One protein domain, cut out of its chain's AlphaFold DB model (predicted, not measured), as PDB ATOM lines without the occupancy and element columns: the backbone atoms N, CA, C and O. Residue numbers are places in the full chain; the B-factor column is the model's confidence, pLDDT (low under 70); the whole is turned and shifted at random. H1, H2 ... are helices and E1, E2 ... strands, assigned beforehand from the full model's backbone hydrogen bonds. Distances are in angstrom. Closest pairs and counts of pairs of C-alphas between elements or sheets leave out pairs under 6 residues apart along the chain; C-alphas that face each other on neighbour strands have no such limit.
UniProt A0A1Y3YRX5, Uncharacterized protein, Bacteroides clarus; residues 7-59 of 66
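Overview. This is residues 7 to 59 of the 66 residues of an uncharacterized protein of Bacteroides clarus (UniProt A0A1Y3YRX5). A small antiparallel sheet of three strands makes one end, and two helices, H1 and H2, make the other, with H2 only grazing the sheet. The printed part has 53 residues, in the order E1, E2, H1, H2, E3; the sheet runs E1, E2, E3, and the class is mixed. It is compact, with a radius of gyration of the C-alphas of 10.6 A and spans of 30 by 25 by 18 A.

Arrangement. E1, residues 7 to 9, and E2, residues 12 to 17, form a hairpin; N 7 and O 14 are 2.9 A apart. E2 and E3, residues 52 to 58, are antiparallel at 152 degrees, with N 17 and O 52 2.8 A apart. H1, residues 30 to 40, is only just not on the sheet, with 4 pairs of C-alphas within 10 A. H2, residues 44 to 48, is close to H1 but not clearly touching; their closest C-alphas, of Cys 33 and Leu 44, are 5.8 A apart. In both helices every O i to N i+4 pair is within hydrogen-bond range.

Along the chain. E1 begins at C-alpha 7 (109.709, 0.281, 204.779). E2 spans 15.6 A, H1 15.0 A and E3 18.3 A, ending at C-alpha 58 (109.703, -8.674, 196.968).

Size, cuts and confidence. The C-alphas farthest apart, of Asp 41 and Val 59, are 30.1 A apart. The link E2 to H1 is long; the printed part has no cut, and no printed residue is under 70 in pLDDT.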
ATOM      1  N   VAL A   7     110.969  -0.128 205.420       91.44
ATOM      2  CA  VAL A   7     109.709   0.281 204.779       91.44
ATOM      3  C   VAL A   7     109.387  -0.641 203.608       91.44
ATOM      4  O   VAL A   7     110.292  -1.165 202.964       91.44
ATOM      5  N   ILE A   8     108.101  -0.844 203.321       92.38
ATOM      6  CA  ILE A   8     107.651  -1.606 202.151       92.38
ATOM      7  C   ILE A   8     107.043  -0.639 201.148       92.38
ATOM      8  O   ILE A   8     106.109   0.091 201.478       92.38
ATOM      9  N   ILE A   9     107.560  -0.642 199.920       91.88
ATOM     10  CA  ILE A   9     107.095   0.221 198.831       91.88
ATOM     11  C   ILE A   9     106.855  -0.664 197.614       91.88
ATOM     12  O   ILE A   9     107.720  -1.434 197.219       91.88
ATOM     13  N   ASN A  10     105.652  -0.593 197.033       91.69
ATOM     14  CA  ASN A  10     105.256  -1.401 195.870       91.69
ATOM     15  C   ASN A  10     105.491  -2.920 196.038       91.69
ATOM     16  O   ASN A  10     105.754  -3.631 195.070       91.69
ATOM     17  N   GLY A  11     105.385  -3.422 197.272       91.50
ATOM     18  CA  GLY A  11     105.609  -4.831 197.599       91.50
ATOM     19  C   GLY A  11     107.081  -5.242 197.703       91.50
ATOM     20  O   GLY A  11     107.347  -6.426 197.893       91.50
ATOM     21  N   GLU A  12     108.031  -4.313 197.605       94.38
ATOM     22  CA  GLU A  12     109.450  -4.547 197.886       94.38
ATOM     23  C   GLU A  12     109.810  -4.048 199.285       94.38
ATOM     24  O   GLU A  12     109.353  -2.987 199.715       94.38
ATOM     25  N   PHE A  13     110.622  -4.821 200.006       93.81
ATOM     26  CA  PHE A  13     111.119  -4.436 201.320       93.81
ATOM     27  C   PHE A  13     112.427  -3.655 201.191       93.81
ATOM     28  O   PHE A  13     113.384  -4.113 200.568       93.81
ATOM     29  N   HIS A  14     112.471  -2.488 201.820       94.31
ATOM     30  CA  HIS A  14     113.623  -1.604 201.873       94.31
ATOM     31  C   HIS A  14     114.096  -1.479 203.321       94.31
ATOM     32  O   HIS A  14     113.506  -0.753 204.126       94.31
ATOM     33  N   LYS A  15     115.174  -2.189 203.653       93.12
ATOM     34  CA  LYS A  15     115.767  -2.186 204.994       93.12
ATOM     35  C   LYS A  15     116.514  -0.876 205.244       93.12
ATOM     36  O   LYS A  15     117.260  -0.429 204.367       93.12
ATOM     37  N   LYS A  16     116.370  -0.283 206.434       92.75
ATOM     38  CA  LYS A  16     117.198   0.858 206.851       92.75
ATOM     39  C   LYS A  16     118.646   0.415 207.044       92.75
ATOM     40  O   LYS A  16     118.929  -0.598 207.680       92.75
ATOM     41  N   VAL A  17     119.574   1.213 206.537       91.81
ATOM     42  CA  VAL A  17     121.008   1.032 206.764       91.81
ATOM     43  C   VAL A  17     121.445   2.018 207.842       91.81
ATOM     44  O   VAL A  17     121.312   3.229 207.672       91.81
ATOM     45  N   MET A  18     121.943   1.492 208.962       89.81
ATOM     46  CA  MET A  18     122.367   2.281 210.131       89.81
ATOM     47  C   MET A  18     123.872   2.574 210.154       89.81
ATOM     48  O   MET A  18     124.346   3.298 211.022       89.81
ATOM     49  N   GLU A  19     124.614   2.054 209.181       85.06
ATOM     50  CA  GLU A  19     126.043   2.301 209.010       85.06
ATOM     51  C   GLU A  19     126.288   3.159 207.762       85.06
ATOM     52  O   GLU A  19     125.533   3.104 206.791       85.06
ATOM     53  N   LEU A  20     127.390   3.909 207.741       79.50
ATOM     54  CA  LEU A  20     127.850   4.717 206.597       79.50
ATOM     55  C   LEU A  20     128.358   3.870 205.407       79.50
ATOM     56  O   LEU A  20     129.217   4.298 204.639       79.50
ATOM     57  N   SER A  21     127.844   2.649 205.251       81.88
ATOM     58  CA  SER A  21     128.210   1.692 204.203       81.88
ATOM     59  C   SER A  21     127.466   1.918 202.886       81.88
ATOM     60  O   SER A  21     127.842   1.343 201.865       81.88
ATOM     61  N   ILE A  22     126.435   2.769 202.887       83.94
ATOM     62  CA  ILE A  22     125.647   3.105 201.703       83.94
ATOM     63  C   ILE A  22     125.783   4.589 201.363       83.94
ATOM     64  O   ILE A  22     125.615   5.463 202.210       83.94
ATOM     65  N   SER A  23     126.077   4.881 200.098       88.31
ATOM     66  CA  SER A  23     126.032   6.245 199.569       88.31
ATOM     67  C   SER A  23     124.654   6.556 198.973       88.31
ATOM     68  O   SER A  23     123.946   5.657 198.522       88.31
ATOM     69  N   CYS A  24     124.266   7.837 198.915       89.00
ATOM     70  CA  CYS A  24     122.975   8.248 198.342       89.00
ATOM     71  C   CYS A  24     122.703   7.686 196.929       89.00
ATOM     72  O   CYS A  24     121.590   7.217 196.705       89.00
ATOM     73  N   PRO A  25     123.668   7.654 195.983       90.88
ATOM     74  CA  PRO A  25     123.454   7.044 194.666       90.88
ATOM     75  C   PRO A  25     123.149   5.539 194.700       90.88
ATOM     76  O   PRO A  25     122.555   5.018 193.763       90.88
ATOM     77  N   GLN A  26     123.558   4.839 195.760       91.75
ATOM     78  CA  GLN A  26     123.312   3.406 195.961       91.75
ATOM     79  C   GLN A  26     122.046   3.139 196.786       91.75
ATOM     80  O   GLN A  26     121.636   1.987 196.927       91.75
ATOM     81  N   CYS A  27     121.427   4.184 197.343       94.56
ATOM     82  CA  CYS A  27     120.200   4.063 198.113       94.56
ATOM     83  C   CYS A  27     119.069   3.570 197.210       94.56
ATOM     84  O   CYS A  27     118.719   4.205 196.215       94.56
ATOM     85  N   SER A  28     118.445   2.462 197.596       95.75
ATOM     86  CA  SER A  28     117.323   1.879 196.853       95.75
ATOM     87  C   SER A  28     116.113   2.807 196.728       95.75
ATOM     88  O   SER A  28     115.318   2.646 195.808       95.75
ATOM     89  N   LEU A  29     115.990   3.794 197.620       95.69
ATOM     90  CA  LEU A  29     114.932   4.804 197.597       95.69
ATOM     91  C   LEU A  29     115.403   6.161 197.069       95.69
ATOM     92  O   LEU A  29     114.701   7.150 197.260       95.69
ATOM     93  N   LYS A  30     116.555   6.242 196.385       95.56
ATOM     94  CA  LYS A  30     117.097   7.510 195.870       95.56
ATOM     95  C   LYS A  30     116.085   8.277 195.020       95.56
ATOM     96  O   LYS A  30     115.841   9.442 195.294       95.56
ATOM     97  N   SER A  31     115.440   7.617 194.056       94.12
ATOM     98  CA  SER A  31     114.449   8.270 193.190       94.12
ATOM     99  C   SER A  31     113.240   8.800 193.963       94.12
ATOM    100  O   SER A  31     112.718   9.854 193.626       94.12
ATOM    101  N   TYR A  32     112.803   8.098 195.016       94.06
ATOM    102  CA  TYR A  32     111.712   8.575 195.869       94.06
ATOM    103  C   TYR A  32     112.171   9.743 196.750       94.06
ATOM    104  O   TYR A  32     111.465  10.739 196.874       94.06
ATOM    105  N   CYS A  33     113.382   9.652 197.305       95.00
ATOM    106  CA  CYS A  33     113.996  10.722 198.081       95.00
ATOM    107  C   CYS A  33     114.133  12.000 197.251       95.00
ATOM    108  O   CYS A  33     113.810  13.063 197.756       95.00
ATOM    109  N   ASP A  34     114.520  11.895 195.979       95.38
ATOM    110  CA  ASP A  34     114.642  13.045 195.077       95.38
ATOM    111  C   ASP A  34     113.304  13.738 194.845       95.38
ATOM    112  O   ASP A  34     113.238  14.962 194.793       95.38
ATOM    113  N   VAL A  35     112.216  12.977 194.721       95.62
ATOM    114  CA  VAL A  35     110.879  13.565 194.603       95.62
ATOM    115  C   VAL A  35     110.509  14.302 195.888       95.62
ATOM    116  O   VAL A  35     110.010  15.421 195.812       95.62
ATOM    117  N   VAL A  36     110.759  13.715 197.060       93.75
ATOM    118  CA  VAL A  36     110.447  14.367 198.342       93.75
ATOM    119  C   VAL A  36     111.298  15.622 198.545       93.75
ATOM    120  O   VAL A  36     110.744  16.668 198.868       93.75
ATOM    121  N   ASP A  37     112.599  15.550 198.276       95.06
ATOM    122  CA  ASP A  37     113.536  16.669 198.393       95.06
ATOM    123  C   ASP A  37     113.122  17.840 197.490       95.06
ATOM    124  O   ASP A  37     112.923  18.956 197.958       95.06
ATOM    125  N   ASN A  38     112.828  17.571 196.212       96.06
ATOM    126  CA  ASN A  38     112.408  18.614 195.270       96.06
ATOM    127  C   ASN A  38     111.061  19.276 195.618       96.06
ATOM    128  O   ASN A  38     110.816  20.401 195.189       96.06
ATOM    129  N   ASN A  39     110.167  18.587 196.336       96.62
ATOM    130  CA  ASN A  39     108.843  19.122 196.677       96.62
ATOM    131  C   ASN A  39     108.783  19.732 198.085       96.62
ATOM    132  O   ASN A  39     107.954  20.611 198.322       96.62
ATOM    133  N   TYR A  40     109.618  19.256 199.010       95.06
ATOM    134  CA  TYR A  40     109.489  19.553 200.437       95.06
ATOM    135  C   TYR A  40     110.803  19.933 201.133       95.06
ATOM    136  O   TYR A  40     110.735  20.277 202.307       95.06
ATOM    137  N   ASP A  41     111.960  19.886 200.459       94.06
ATOM    138  CA  ASP A  41     113.295  20.136 201.046       94.06
ATOM    139  C   ASP A  41     113.585  19.215 202.252       94.06
ATOM    140  O   ASP A  41     114.136  19.606 203.283       94.06
ATOM    141  N   VAL A  42     113.122  17.960 202.158       94.31
ATOM    142  CA  VAL A  42     113.245  16.941 203.209       94.31
ATOM    143  C   VAL A  42     113.842  15.661 202.643       94.31
ATOM    144  O   VAL A  42     113.386  15.119 201.638       94.31
ATOM    145  N   TRP A  43     114.825  15.117 203.359       92.44
ATOM    146  CA  TRP A  43     115.468  13.852 203.018       92.44
ATOM    147  C   TRP A  43     114.869  12.709 203.837       92.44
ATOM    148  O   TRP A  43     114.746  12.802 205.060       92.44
ATOM    149  N   LEU A  44     114.556  11.586 203.184       92.94
ATOM    150  CA  LEU A  44     113.970  10.414 203.852       92.94
ATOM    151  C   LEU A  44     114.833   9.908 205.012       92.94
ATOM    152  O   LEU A  44     114.314   9.534 206.060       92.94
ATOM    153  N   CYS A  45     116.153   9.916 204.833       92.12
ATOM    154  CA  CYS A  45     117.115   9.491 205.845       92.12
ATOM    155  C   CYS A  45     117.029  10.335 207.127       92.12
ATOM    156  O   CYS A  45     117.159   9.788 208.221       92.12
ATOM    157  N   THR A  46     116.727  11.633 207.006       92.31
ATOM    158  CA  THR A  46     116.506  12.536 208.147       92.31
ATOM    159  C   THR A  46     115.236  12.167 208.909       92.31
ATOM    160  O   THR A  46     115.246  12.121 210.135       92.31
ATOM    161  N   VAL A  47     114.152  11.848 208.196       92.19
ATOM    162  CA  VAL A  47     112.863  11.462 208.806       92.19
ATOM    163  C   VAL A  47     112.957  10.101 209.497       92.19
ATOM    164  O   VAL A  47     112.430   9.909 210.589       92.19
ATOM    165  N   HIS A  48     113.634   9.146 208.864       90.81
ATOM    166  CA  HIS A  48     113.715   7.768 209.343       90.81
ATOM    167  C   HIS A  48     114.919   7.484 210.248       90.81
ATOM    168  O   HIS A  48     115.023   6.352 210.737       90.81
ATOM    169  N   ASN A  49     115.773   8.491 210.473       91.75
ATOM    170  CA  ASN A  49     117.014   8.435 211.241       91.75
ATOM    171  C   ASN A  49     117.927   7.272 210.805       91.75
ATOM    172  O   ASN A  49     118.255   6.396 211.603       91.75
ATOM    173  N   CYS A  50     118.292   7.234 209.522       91.88
ATOM    174  CA  CYS A  50     119.190   6.227 208.943       91.88
ATOM    175  C   CYS A  50     120.185   6.863 207.957       91.88
ATOM    176  O   CYS A  50     120.100   8.053 207.663       91.88
ATOM    177  N   PHE A  51     121.118   6.076 207.417       91.88
ATOM    178  CA  PHE A  51     122.052   6.529 206.376       91.88
ATOM    179  C   PHE A  51     121.594   6.175 204.955       91.88
ATOM    180  O   PHE A  51     122.101   6.725 203.980       91.88
ATOM    181  N   GLY A  52     120.605   5.291 204.817       93.88
ATOM    182  CA  GLY A  52     120.026   4.925 203.530       93.88
ATOM    183  C   GLY A  52     119.120   3.708 203.619       93.88
ATOM    184  O   GLY A  52     118.793   3.231 204.707       93.88
ATOM    185  N   PHE A  53     118.731   3.202 202.452       94.75
ATOM    186  CA  PHE A  53     117.864   2.037 202.319       94.75
ATOM    187  C   PHE A  53     118.449   1.027 201.338       94.75
ATOM    188  O   PHE A  53     118.824   1.399 200.221       94.75
ATOM    189  N   ALA A  54     118.441  -0.253 201.699       93.69
ATOM    190  CA  ALA A  54     118.818  -1.360 200.822       93.69
ATOM    191  C   ALA A  54     117.571  -2.139 200.377       93.69
ATOM    192  O   ALA A  54     116.746  -2.498 201.213       93.69
ATOM    193  N   ASN A  55     117.434  -2.402 199.074       94.38
ATOM    194  CA  ASN A  55     116.345  -3.232 198.548       94.38
ATOM    195  C   ASN A  55     116.639  -4.704 198.893       94.38
ATOM    196  O   ASN A  55     117.687  -5.232 198.520       94.38
ATOM    197  N   CYS A  56     115.719  -5.346 199.607       92.38
ATOM    198  CA  CYS A  56     115.778  -6.751 200.012       92.38
ATOM    199  C   CYS A  56     114.899  -7.666 199.141       92.38
ATOM    200  O   CYS A  56     114.823  -8.868 199.384       92.38
ATOM    201  N   GLY A  57     114.255  -7.112 198.118       93.25
ATOM    202  CA  GLY A  57     113.407  -7.804 197.163       93.25
ATOM    203  C   GLY A  57     111.930  -7.797 197.547       93.25
ATOM    204  O   GLY A  57     111.487  -7.115 198.474       93.25
ATOM    205  N   LYS A  58     111.151  -8.571 196.788       94.44
ATOM    206  CA  LYS A  58     109.703  -8.674 196.968       94.44
ATOM    207  C   LYS A  58     109.344  -9.390 198.260       94.44
ATOM    208  O   LYS A  58     109.864 -10.460 198.568       94.44
ATOM    209  N   VAL A  59     108.368  -8.828 198.951       91.12
ATOM    210  CA  VAL A  59     107.727  -9.428 200.111       91.12
ATOM    211  C   VAL A  59     106.742 -10.492 199.628       91.12
ATOM    212  O   VAL A  59     105.849 -10.201 198.834       91.12
TER     213      VAL A  59